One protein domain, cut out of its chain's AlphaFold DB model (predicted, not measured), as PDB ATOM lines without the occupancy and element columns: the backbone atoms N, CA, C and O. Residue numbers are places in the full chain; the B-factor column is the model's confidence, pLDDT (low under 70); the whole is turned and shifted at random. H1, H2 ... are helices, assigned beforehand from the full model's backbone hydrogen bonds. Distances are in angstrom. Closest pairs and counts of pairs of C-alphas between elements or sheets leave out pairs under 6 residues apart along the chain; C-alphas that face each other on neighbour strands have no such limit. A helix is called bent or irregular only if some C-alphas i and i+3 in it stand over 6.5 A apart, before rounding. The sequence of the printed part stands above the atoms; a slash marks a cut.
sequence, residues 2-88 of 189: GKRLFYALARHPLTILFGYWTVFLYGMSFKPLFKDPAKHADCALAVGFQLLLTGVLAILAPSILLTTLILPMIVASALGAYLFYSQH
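What this domain is: This is residues 2 to 88 of the 189 residues of the protein "Fatty acid desaturase" of bacterium (UniProt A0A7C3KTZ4). Three long helices, H3, H4 and H5, make a loose triangle: the start of H3 stands nearly square on H5, and H4 closes the third side, running from beside H3 back to the first residues of H5. Short H2 sits at the corner where H3 begins on H5, and before it residues 2 to 9 of H1 stick out as a free arm. The 87 printed residues hold five named helices, H1 to H5 in order, and no named strand, and the class is all helix. The whole is loose, with a radius of gyration of the C-alphas of 14.9 A and spans of 46 by 32 by 25 A.

Where its parts are: H1, residues 2 to 10, begins with C-alpha 2 at (51.070, 41.081, -12.742) and is 12.2 A long. H2 is residues 13 to 17, 6.3 A. H3, residues 19 to 35, is 20.5 A long, with a kink of 36 degrees near residue 26; it is only just irregular, C-alphas 27 and 30 being 6.52 A apart. H4, residues 41 to 60, is 28.2 A long and begins with C-alpha 41 at (35.626, 13.548, -15.131). H5, residues 62 to 88, is 38.5 A long and irregular, with C-alphas 63 and 66 at 7.2 A; it ends with C-alpha 88 at (62.695, 20.608, -20.484).

How they stand to each other: H3 and H5 are the hubs, each touching three helices. They touch each other about perpendicular, at 80 degrees, through residues 19 to 24 of H3 and 73 to 81 of H5; the closest C-alphas, of Gly 19 and Ala 78, are 4.8 A apart. H4 touches H3 with residues 41 to 47 alone, opposite ways at a steep tilt of 47 degrees, closest at the C-alphas of Ser 29 and Cys 43, 4.7 A. H4 and H5 form a helical hairpin, opposite ways at a shallow tilt of 33 degrees, only just short of steep; the closest C-alphas are those of Leu 57 and Leu 65, 5.7 A. The helix packing is mostly crossed, but only just. H2 touches residues 78 to 82 of H5, closest at the C-alphas of Leu 17 and Ala 78, 5.0 A. H2 and H3 touch only at the corner, at the C-alphas of Thr 15 and Thr 22, 6.0 A. H1 is close to H2 but not clearly touching, with the C-alphas of Leu 9 and Thr 15 at 7.4 A, and is apart from H3, H4 and H5. In H1, H2 and H4 every O i to N i+4 pair is within hydrogen-bond range; in H3 8 of 13 are, and in H5 18 of 23.

The domain as a whole: The two C-alphas farthest apart, of Arg 4 and Leu 60, are 46.2 A apart. Without the stretch that stands free, the body spans 40 by 31 by 16 A. The printed part has no cut, and the four links are tight. The mean pLDDT of the printed part is 95.8, and no printed residue is under 70.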
ATOM      1  N   GLY A   2      51.584  42.392 -13.195       88.31
ATOM      2  CA  GLY A   2      51.070  41.081 -12.742       88.31
ATOM      3  C   GLY A   2      51.506  39.855 -13.565       88.31
ATOM      4  O   GLY A   2      51.958  38.876 -12.985       88.31
ATOM      5  N   LYS A   3      51.487  39.924 -14.907       89.19
ATOM      6  CA  LYS A   3      51.920  38.802 -15.775       89.19
ATOM      7  C   LYS A   3      53.365  38.342 -15.507       89.19
ATOM      8  O   LYS A   3      53.633  37.148 -15.502       89.19
ATOM      9  N   ARG A   4      54.284  39.285 -15.248       88.00
ATOM     10  CA  ARG A   4      55.694  38.981 -14.935       88.00
ATOM     11  C   ARG A   4      55.831  38.302 -13.571       88.00
ATOM     12  O   ARG A   4      56.559  37.324 -13.460       88.00
ATOM     13  N   LEU A   5      55.106  38.791 -12.563       89.44
ATOM     14  CA  LEU A   5      55.091  38.186 -11.229       89.44
ATOM     15  C   LEU A   5      54.515  36.764 -11.270       89.44
ATOM     16  O   LEU A   5      55.140  35.844 -10.758       89.44
ATOM     17  N   PHE A   6      53.374  36.574 -11.934       90.94
ATOM     18  CA  PHE A   6      52.762  35.255 -12.102       90.94
ATOM     19  C   PHE A   6      53.715  34.271 -12.793       90.94
ATOM     20  O   PHE A   6      53.892  33.148 -12.327       90.94
ATOM     21  N   TYR A   7      54.391  34.712 -13.856       91.81
ATOM     22  CA  TYR A   7      55.408  33.907 -14.533       91.81
ATOM     23  C   TYR A   7      56.565  33.522 -13.599       91.81
ATOM     24  O   TYR A   7      56.979  32.363 -13.563       91.81
ATOM     25  N   ALA A   8      57.076  34.478 -12.816       91.00
ATOM     26  CA  ALA A   8      58.160  34.231 -11.872       91.00
ATOM     27  C   ALA A   8      57.762  33.234 -10.772       91.00
ATOM     28  O   ALA A   8      58.544  32.332 -10.470       91.00
ATOM     29  N   LEU A   9      56.544  33.349 -10.235       90.94
ATOM     30  CA  LEU A   9      55.989  32.411  -9.256       90.94
ATOM     31  C   LEU A   9      55.830  31.007  -9.853       90.94
ATOM     32  O   LEU A   9      56.302  30.034  -9.271       90.94
ATOM     33  N   ALA A  10      55.265  30.895 -11.058       89.69
ATOM     34  CA  ALA A  10      55.104  29.611 -11.741       89.69
ATOM     35  C   ALA A  10      56.446  28.894 -11.999       89.69
ATOM     36  O   ALA A  10      56.499  27.668 -12.026       89.69
ATOM     37  N   ARG A  11      57.545  29.644 -12.154       90.38
ATOM     38  CA  ARG A  11      58.908  29.122 -12.367       90.38
ATOM     39  C   ARG A  11      59.745  29.047 -11.079       90.38
ATOM     40  O   ARG A  11      60.951  28.788 -11.159       90.38
ATOM     41  N   HIS A  12      59.175  29.321  -9.907       93.44
ATOM     42  CA  HIS A  12      59.904  29.295  -8.638       93.44
ATOM     43  C   HIS A  12      60.152  27.847  -8.162       93.44
ATOM     44  O   HIS A  12      59.258  27.016  -8.310       93.44
ATOM     45  N   PRO A  13      61.307  27.511  -7.549       95.06
ATOM     46  CA  PRO A  13      61.572  26.150  -7.061       95.06
ATOM     47  C   PRO A  13      60.537  25.622  -6.061       95.06
ATOM     48  O   PRO A  13      60.270  24.426  -6.039       95.06
ATOM     49  N   LEU A  14      59.900  26.504  -5.280       95.94
ATOM     50  CA  LEU A  14      58.808  26.111  -4.374       95.94
ATOM     51  C   LEU A  14      57.610  25.520  -5.122       95.94
ATOM     52  O   LEU A  14      56.956  24.630  -4.597       95.94
ATOM     53  N   THR A  15      57.357  25.945  -6.360       94.88
ATOM     54  CA  THR A  15      56.315  25.340  -7.194       94.88
ATOM     55  C   THR A  15      56.622  23.873  -7.474       94.88
ATOM     56  O   THR A  15      55.705  23.068  -7.521       94.88
ATOM     57  N   ILE A  16      57.898  23.508  -7.604       95.75
ATOM     58  CA  ILE A  16      58.323  22.118  -7.785       95.75
ATOM     59  C   ILE A  16      58.326  21.360  -6.453       95.75
ATOM     60  O   ILE A  16      57.834  20.238  -6.395       95.75
ATOM     61  N   LEU A  17      58.817  21.980  -5.374       96.00
ATOM     62  CA  LEU A  17      58.827  21.377  -4.036       96.00
ATOM     63  C   LEU A  17      57.410  21.019  -3.558       96.00
ATOM     64  O   LEU A  17      57.192  19.936  -3.029       96.00
ATOM     65  N   PHE A  18      56.439  21.898  -3.805       97.00
ATOM     66  CA  PHE A  18      55.022  21.672  -3.518       97.00
ATOM     67  C   PHE A  18      54.273  21.068  -4.715       97.00
ATOM     68  O   PHE A  18      53.073  21.297  -4.873       97.00
ATOM     69  N   GLY A  19      54.973  20.281  -5.543       96.88
ATOM     70  CA  GLY A  19      54.481  19.715  -6.801       96.88
ATOM     71  C   GLY A  19      53.141  18.995  -6.687       96.88
ATOM     72  O   GLY A  19      52.333  19.083  -7.608       96.88
ATOM     73  N   TYR A  20      52.864  18.344  -5.548       97.25
ATOM     74  CA  TYR A  20      51.560  17.726  -5.293       97.25
ATOM     75  C   TYR A  20      50.421  18.744  -5.431       97.25
ATOM     76  O   TYR A  20      49.512  18.537  -6.227       97.25
ATOM     77  N   TRP A  21      50.492  19.873  -4.723       96.88
ATOM     78  CA  TRP A  21      49.450  20.901  -4.760       96.88
ATOM     79  C   TRP A  21      49.451  21.685  -6.072       96.88
ATOM     80  O   TRP A  21      48.392  21.980  -6.621       96.88
ATOM     81  N   THR A  22      50.632  22.043  -6.574       96.31
ATOM     82  CA  THR A  22      50.778  22.981  -7.696       96.31
ATOM     83  C   THR A  22      50.623  22.309  -9.060       96.31
ATOM     84  O   THR A  22      49.871  22.800  -9.903       96.31
ATOM     85  N   VAL A  23      51.326  21.198  -9.294       95.38
ATOM     86  CA  VAL A  23      51.387  20.510 -10.589       95.38
ATOM     87  C   VAL A  23      50.275  19.481 -10.689       95.38
ATOM     88  O   VAL A  23      49.475  19.564 -11.614       95.38
ATOM     89  N   PHE A  24      50.195  18.545  -9.744       96.31
ATOM     90  CA  PHE A  24      49.278  17.411  -9.854       96.31
ATOM     91  C   PHE A  24      47.845  17.809  -9.488       96.31
ATOM     92  O   PHE A  24      46.966  17.776 -10.342       96.31
ATOM     93  N   LEU A  25      47.614  18.284  -8.265       96.69
ATOM     94  CA  LEU A  25      46.275  18.611  -7.783       96.69
ATOM     95  C   LEU A  25      45.671  19.804  -8.530       96.69
ATOM     96  O   LEU A  25      44.581  19.702  -9.087       96.69
ATOM     97  N   TYR A  26      46.361  20.945  -8.571       96.56
ATOM     98  CA  TYR A  26      45.834  22.109  -9.277       96.56
ATOM     99  C   TYR A  26      46.017  22.003 -10.794       96.56
ATOM    100  O   TYR A  26      45.051  22.141 -11.543       96.56
ATOM    101  N   GLY A  27      47.249  21.789 -11.261       94.94
ATOM    102  CA  GLY A  27      47.594  21.869 -12.680       94.94
ATOM    103  C   GLY A  27      47.004  20.757 -13.548       94.94
ATOM    104  O   GLY A  27      46.542  21.055 -14.650       94.94
ATOM    105  N   MET A  28      47.018  19.514 -13.062       95.25
ATOM    106  CA  MET A  28      46.574  18.329 -13.804       95.25
ATOM    107  C   MET A  28      45.161  17.874 -13.432       95.25
ATOM    108  O   MET A  28      44.511  17.295 -14.291       95.25
ATOM    109  N   SER A  29      44.660  18.177 -12.227       96.81
ATOM    110  CA  SER A  29      43.301  17.779 -11.824       96.81
ATOM    111  C   SER A  29      42.301  18.939 -11.843       96.81
ATOM    112  O   SER A  29      41.401  18.970 -12.680       96.81
ATOM    113  N   PHE A  30      42.432  19.930 -10.956       97.50
ATOM    114  CA  PHE A  30      41.407  20.973 -10.813       97.50
ATOM    115  C   PHE A  30      41.296  21.894 -12.024       97.50
ATOM    116  O   PHE A  30      40.192  22.225 -12.445       97.50
ATOM    117  N   LYS A  31      42.418  22.320 -12.607       96.38
ATOM    118  CA  LYS A  31      42.396  23.254 -13.735       96.38
ATOM    119  C   LYS A  31      41.709  22.658 -14.977       96.38
ATOM    120  O   LYS A  31      40.876  23.368 -15.543       96.38
ATOM    121  N   PRO A  32      41.999  21.417 -15.424       96.56
ATOM    122  CA  PRO A  32      41.230  20.779 -16.494       96.56
ATOM    123  C   PRO A  32      39.769  20.541 -16.108       96.56
ATOM    124  O   PRO A  32      38.886  20.883 -16.893       96.56
ATOM    125  N   LEU A  33      39.510  20.067 -14.883       96.62
ATOM    126  CA  LEU A  33      38.155  19.819 -14.383       96.62
ATOM    127  C   LEU A  33      37.279  21.076 -14.424       96.62
ATOM    128  O   LEU A  33      36.154  21.012 -14.897       96.62
ATOM    129  N   PHE A  34      37.785  22.230 -13.984       97.38
ATOM    130  CA  PHE A  34      37.037  23.492 -14.043       97.38
ATOM    131  C   PHE A  34      36.883  24.038 -15.462       97.38
ATOM    132  O   PHE A  34      35.971  24.822 -15.717       97.38
ATOM    133  N   LYS A  35      37.779  23.666 -16.382       96.94
ATOM    134  CA  LYS A  35      37.746  24.138 -17.767       96.94
ATOM    135  C   LYS A  35      36.716  23.382 -18.609       96.94
ATOM    136  O   LYS A  35      36.017  24.017 -19.390       96.94
ATOM    137  N   ASP A  36      36.665  22.057 -18.498       96.25
ATOM    138  CA  ASP A  36      35.741  21.199 -19.254       96.25
ATOM    139  C   ASP A  36      35.409  19.935 -18.429       96.25
ATOM    140  O   ASP A  36      36.019  18.878 -18.634       96.25
ATOM    141  N   PRO A  37      34.473  20.027 -17.460       94.62
ATOM    142  CA  PRO A  37      34.189  18.931 -16.535       94.62
ATOM    143  C   PRO A  37      33.720  17.646 -17.225       94.62
ATOM    144  O   PRO A  37      34.005  16.552 -16.747       94.62
ATOM    145  N   ALA A  38      33.022  17.771 -18.358       94.81
ATOM    146  CA  ALA A  38      32.486  16.634 -19.099       94.81
ATOM    147  C   ALA A  38      33.595  15.772 -19.723       94.81
ATOM    148  O   ALA A  38      33.456  14.554 -19.795       94.81
ATOM    149  N   LYS A  39      34.708  16.386 -20.147       95.25
ATOM    150  CA  LYS A  39      35.864  15.668 -20.713       95.25
ATOM    151  C   LYS A  39      36.899  15.247 -19.678       95.25
ATOM    152  O   LYS A  39      37.725  14.392 -19.979       95.25
ATOM    153  N   HIS A  40      36.863  15.850 -18.493       96.12
ATOM    154  CA  HIS A  40      37.861  15.663 -17.441       96.12
ATOM    155  C   HIS A  40      37.256  15.090 -16.150       96.12
ATOM    156  O   HIS A  40      37.674  15.428 -15.043       96.12
ATOM    157  N   ALA A  41      36.243  14.225 -16.274       95.38
ATOM    158  CA  ALA A  41      35.626  13.548 -15.131       95.38
ATOM    159  C   ALA A  41      36.612  12.620 -14.388       95.38
ATOM    160  O   ALA A  41      36.494  12.421 -13.179       95.38
ATOM    161  N   ASP A  42      37.627  12.114 -15.093       95.94
ATOM    162  CA  ASP A  42      38.765  11.381 -14.533       95.94
ATOM    163  C   ASP A  42      39.500  12.181 -13.443       95.94
ATOM    164  O   ASP A  42      39.897  11.618 -12.424       95.94
ATOM    165  N   CYS A  43      39.592  13.505 -13.590       96.94
ATOM    166  CA  CYS A  43      40.187  14.386 -12.591       96.94
ATOM    167  C   CYS A  43      39.375  14.401 -11.286       96.94
ATOM    168  O   CYS A  43      39.956  14.366 -10.200       96.94
ATOM    169  N   ALA A  44      38.039  14.430 -11.374       95.69
ATOM    170  CA  ALA A  44      37.166  14.364 -10.201       95.69
ATOM    171  C   ALA A  44      37.254  12.993  -9.515       95.69
ATOM    172  O   ALA A  44      37.339  12.932  -8.290       95.69
ATOM    173  N   LEU A  45      37.309  11.908 -10.295       96.38
ATOM    174  CA  LEU A  45      37.510  10.554  -9.776       96.38
ATOM    175  C   LEU A  45      38.859  10.414  -9.062       96.38
ATOM    176  O   LEU A  45      38.904   9.882  -7.957       96.38
ATOM    177  N   ALA A  46      39.943  10.936  -9.641       95.56
ATOM    178  CA  ALA A  46      41.271  10.896  -9.036       95.56
ATOM    179  C   ALA A  46      41.317  11.654  -7.699       95.56
ATOM    180  O   ALA A  46      41.817  11.129  -6.703       95.56
ATOM    181  N   VAL A  47      40.750  12.866  -7.647       96.31
ATOM    182  CA  VAL A  47      40.671  13.653  -6.404       96.31
ATOM    183  C   VAL A  47      39.772  12.964  -5.377       96.31
ATOM    184  O   VAL A  47      40.153  12.854  -4.213       96.31
ATOM    185  N   GLY A  48      38.610  12.456  -5.794       97.56
ATOM    186  CA  GLY A  48      37.688  11.727  -4.925       97.56
ATOM    187  C   GLY A  48      38.319  10.471  -4.328       97.56
ATOM    188  O   GLY A  48      38.231  10.258  -3.122       97.56
ATOM    189  N   PHE A  49      39.028   9.685  -5.139       96.81
ATOM    190  CA  PHE A  49      39.763   8.505  -4.684       96.81
ATOM    191  C   PHE A  49      40.867   8.870  -3.685       96.81
ATOM    192  O   PHE A  49      40.982   8.231  -2.641       96.81
ATOM    193  N   GLN A  50      41.635   9.930  -3.953       95.44
ATOM    194  CA  GLN A  50      42.664  10.409  -3.029       95.44
ATOM    195  C   GLN A  50      42.064  10.842  -1.683       95.44
ATOM    196  O   GLN A  50      42.601  10.492  -0.628       95.44
ATOM    197  N   LEU A  51      40.955  11.588  -1.700       97.31
ATOM    198  CA  LEU A  51      40.249  12.015  -0.489       97.31
ATOM    199  C   LEU A  51      39.677  10.822   0.278       97.31
ATOM    200  O   LEU A  51      39.833  10.761   1.496       97.31
ATOM    201  N   LEU A  52      39.077   9.860  -0.427       98.06
ATOM    202  CA  LEU A  52      38.558   8.629   0.160       98.06
ATOM    203  C   LEU A  52      39.674   7.834   0.841       98.06
ATOM    204  O   LEU A  52      39.550   7.509   2.017       98.06
ATOM    205  N   LEU A  53      40.779   7.564   0.142       97.00
ATOM    206  CA  LEU A  53      41.908   6.811   0.690       97.00
ATOM    207  C   LEU A  53      42.513   7.516   1.911       97.00
ATOM    208  O   LEU A  53      42.787   6.879   2.928       97.00
ATOM    209  N   THR A  54      42.669   8.839   1.828       97.62
ATOM    210  CA  THR A  54      43.157   9.662   2.942       97.62
ATOM    211  C   THR A  54      42.202   9.589   4.135       97.62
ATOM    212  O   THR A  54      42.653   9.377   5.256       97.62
ATOM    213  N   GLY A  55      40.892   9.721   3.908       98.25
ATOM    214  CA  GLY A  55      39.869   9.660   4.954       98.25
ATOM    215  C   GLY A  55      39.766   8.284   5.611       98.25
ATOM    216  O   GLY A  55      39.728   8.191   6.835       98.25
ATOM    217  N   VAL A  56      39.802   7.210   4.817       98.19
ATOM    218  CA  VAL A  56      39.801   5.824   5.314       98.19
ATOM    219  C   VAL A  56      41.012   5.575   6.207       98.19
ATOM    220  O   VAL A  56      40.852   5.078   7.320       98.19
ATOM    221  N   LEU A  57      42.214   5.962   5.769       98.00
ATOM    222  CA  LEU A  57      43.416   5.821   6.592       98.00
ATOM    223  C   LEU A  57      43.374   6.721   7.829       98.00
ATOM    224  O   LEU A  57      43.779   6.277   8.895       98.00
ATOM    225  N   ALA A  58      42.856   7.945   7.733       98.12
ATOM    226  CA  ALA A  58      42.731   8.836   8.886       98.12
ATOM    227  C   ALA A  58      41.810   8.269   9.980       98.12
ATOM    228  O   ALA A  58      42.064   8.493  11.159       98.12
ATOM    229  N   ILE A  59      40.767   7.525   9.599       98.50
ATOM    230  CA  ILE A  59      39.810   6.930  10.541       98.50
ATOM    231  C   ILE A  59      40.311   5.577  11.064       98.50
ATOM    232  O   ILE A  59      40.294   5.342  12.269       98.50
ATOM    233  N   LEU A  60      40.745   4.681  10.172       98.31
ATOM    234  CA  LEU A  60      41.047   3.288  10.524       98.31
ATOM    235  C   LEU A  60      42.507   3.058  10.927       98.31
ATOM    236  O   LEU A  60      42.795   2.118  11.663       98.31
ATOM    237  N   ALA A  61      43.438   3.874  10.430       97.75
ATOM    238  CA  ALA A  61      44.872   3.675  10.632       97.75
ATOM    239  C   ALA A  61      45.671   5.003  10.642       97.75
ATOM    240  O   ALA A  61      46.634   5.161   9.881       97.75
ATOM    241  N   PRO A  62      45.314   5.984  11.497       97.75
ATOM    242  CA  PRO A  62      45.943   7.309  11.484       97.75
ATOM    243  C   PRO A  62      47.450   7.264  11.764       97.75
ATOM    244  O   PRO A  62      48.194   8.111  11.273       97.75
ATOM    245  N   SER A  63      47.917   6.257  12.509       97.88
ATOM    246  CA  SER A  63      49.333   6.069  12.844       97.88
ATOM    247  C   SER A  63      50.227   5.822  11.626       97.88
ATOM    248  O   SER A  63      51.404   6.174  11.667       97.88
ATOM    249  N   ILE A  64      49.690   5.255  10.538       97.38
ATOM    250  CA  ILE A  64      50.454   4.980   9.310       97.38
ATOM    251  C   ILE A  64      50.194   6.001   8.201       97.38
ATOM    252  O   ILE A  64      50.984   6.085   7.267       97.38
ATOM    253  N   LEU A  65      49.128   6.809   8.302       97.69
ATOM    254  CA  LEU A  65      48.709   7.766   7.269       97.69
ATOM    255  C   LEU A  65      49.862   8.657   6.778       97.69
ATOM    256  O   LEU A  65      50.032   8.872   5.574       97.69
ATOM    257  N   LEU A  66      50.666   9.170   7.714       97.38
ATOM    258  CA  LEU A  66      51.788  10.040   7.382       97.38
ATOM    259  C   LEU A  66      52.856   9.304   6.564       97.38
ATOM    260  O   LEU A  66      53.327   9.836   5.563       97.38
ATOM    261  N   THR A  67      53.246   8.100   6.980       97.38
ATOM    262  CA  THR A  67      54.398   7.379   6.421       97.38
ATOM    263  C   THR A  67      54.059   6.557   5.184       97.38
ATOM    264  O   THR A  67      54.942   6.349   4.357       97.38
ATOM    265  N   THR A  68      52.807   6.118   5.019       95.94
ATOM    266  CA  THR A  68      52.395   5.280   3.881       95.94
ATOM    267  C   THR A  68      51.751   6.067   2.748       95.94
ATOM    268  O   THR A  68      51.857   5.643   1.599       95.94
ATOM    269  N   LEU A  69      51.123   7.212   3.039       96.31
ATOM    270  CA  LEU A  69      50.421   8.004   2.030       96.31
ATOM    271  C   LEU A  69      51.005   9.408   1.884       96.31
ATOM    272  O   LEU A  69      51.522   9.745   0.821       96.31
ATOM    273  N   ILE A  70      50.946  10.230   2.936       96.38
ATOM    274  CA  ILE A  70      51.236  11.669   2.819       96.38
ATOM    275  C   ILE A  70      52.697  11.915   2.428       96.38
ATOM    276  O   ILE A  70      52.966  12.616   1.451       96.38
ATOM    277  N   LEU A  71      53.647  11.343   3.170       97.00
ATOM    278  CA  LEU A  71      55.069  11.566   2.932       97.00
ATOM    279  C   LEU A  71      55.527  10.988   1.579       97.00
ATOM    280  O   LEU A  71      56.127  11.748   0.813       97.00
ATOM    281  N   PRO A  72      55.223   9.721   1.218       95.81
ATOM    282  CA  PRO A  72      55.560   9.197  -0.104       95.81
ATOM    283  C   PRO A  72      54.967  10.027  -1.242       95.81
ATOM    284  O   PRO A  72      55.663  10.287  -2.220       95.81
ATOM    285  N   MET A  73      53.725  10.500  -1.106       95.81
ATOM    286  CA  MET A  73      53.071  11.333  -2.113       95.81
ATOM    287  C   MET A  73      53.778  12.679  -2.293       95.81
ATOM    288  O   MET A  73      54.071  13.062  -3.423       95.81
ATOM    289  N   ILE A  74      54.114  13.378  -1.204       96.44
ATOM    290  CA  ILE A  74      54.854  14.648  -1.276       96.44
ATOM    291  C   ILE A  74      56.205  14.439  -1.970       96.44
ATOM    292  O   ILE A  74      56.548  15.193  -2.883       96.44
ATOM    293  N   VAL A  75      56.951  13.402  -1.577       96.19
ATOM    294  CA  VAL A  75      58.269  13.098  -2.154       96.19
ATOM    295  C   VAL A  75      58.149  12.722  -3.631       96.19
ATOM    296  O   VAL A  75      58.864  13.282  -4.465       96.19
ATOM    297  N   ALA A  76      57.230  11.819  -3.978       95.31
ATOM    298  CA  ALA A  76      57.025  11.360  -5.347       95.31
ATOM    299  C   ALA A  76      56.560  12.497  -6.263       95.31
ATOM    300  O   ALA A  76      57.090  12.650  -7.362       95.31
ATOM    301  N   SER A  77      55.629  13.340  -5.810       96.81
ATOM    302  CA  SER A  77      55.169  14.491  -6.584       96.81
ATOM    303  C   SER A  77      56.252  15.559  -6.745       96.81
ATOM    304  O   SER A  77      56.398  16.103  -7.837       96.81
ATOM    305  N   ALA A  78      57.044  15.854  -5.711       96.88
ATOM    306  CA  ALA A  78      58.156  16.795  -5.838       96.88
ATOM    307  C   ALA A  78      59.223  16.278  -6.821       96.88
ATOM    308  O   ALA A  78      59.677  17.017  -7.698       96.88
ATOM    309  N   LEU A  79      59.577  14.991  -6.723       95.88
ATOM    310  CA  LEU A  79      60.526  14.346  -7.630       95.88
ATOM    311  C   LEU A  79      59.992  14.305  -9.066       95.88
ATOM    312  O   LEU A  79      60.709  14.679  -9.989       95.88
ATOM    313  N   GLY A  80      58.736  13.900  -9.260       96.00
ATOM    314  CA  GLY A  80      58.086  13.863 -10.568       96.00
ATOM    315  C   GLY A  80      58.032  15.245 -11.213       96.00
ATOM    316  O   GLY A  80      58.498  15.417 -12.339       96.00
ATOM    317  N   ALA A  81      57.562  16.260 -10.480       96.88
ATOM    318  CA  ALA A  81      57.542  17.642 -10.958       96.88
ATOM    319  C   ALA A  81      58.947  18.132 -11.347       96.88
ATOM    320  O   ALA A  81      59.113  18.794 -12.374       96.88
ATOM    321  N   TYR A  82      59.973  17.783 -10.563       97.25
ATOM    322  CA  TYR A  82      61.353  18.142 -10.871       97.25
ATOM    323  C   TYR A  82      61.902  17.413 -12.103       97.25
ATOM    324  O   TYR A  82      62.597  18.032 -12.912       97.25
ATOM    325  N   LEU A  83      61.606  16.123 -12.273       96.75
ATOM    326  CA  LEU A  83      62.040  15.352 -13.439       96.75
ATOM    327  C   LEU A  83      61.507  15.992 -14.722       96.75
ATOM    328  O   LEU A  83      62.318  16.405 -15.544       96.75
ATOM    329  N   PHE A  84      60.195  16.230 -14.823       95.06
ATOM    330  CA  PHE A  84      59.607  16.910 -15.984       95.06
ATOM    331  C   PHE A  84      60.160  18.327 -16.187       95.06
ATOM    332  O   PHE A  84      60.416  18.740 -17.318       95.06
ATOM    333  N   TYR A  85      60.375  19.077 -15.099       96.25
ATOM    334  CA  TYR A  85      60.975  20.407 -15.181       96.25
ATOM    335  C   TYR A  85      62.385  20.344 -15.773       96.25
ATOM    336  O   TYR A  85      62.662  20.986 -16.780       96.25
ATOM    337  N   SER A  86      63.279  19.562 -15.172       96.75
ATOM    338  CA  SER A  86      64.684  19.465 -15.581       96.75
ATOM    339  C   SER A  86      64.865  18.806 -16.950       96.75
ATOM    340  O   SER A  86      65.800  19.138 -17.676       96.75
ATOM    341  N   GLN A  87      63.919  17.966 -17.363       97.31
ATOM    342  CA  GLN A  87      63.867  17.378 -18.696       97.31
ATOM    343  C   GLN A  87      63.608  18.392 -19.814       97.31
ATOM    344  O   GLN A  87      64.020  18.145 -20.940       97.31
ATOM    345  N   HIS A  88      63.000  19.544 -19.512       95.94
ATOM    346  CA  HIS A  88      62.695  20.608 -20.484       95.94
ATOM    347  C   HIS A  88      63.279  21.982 -20.114       95.94
ATOM    348  O   HIS A  88      63.062  22.975 -20.805       95.94
TER     349      HIS A  88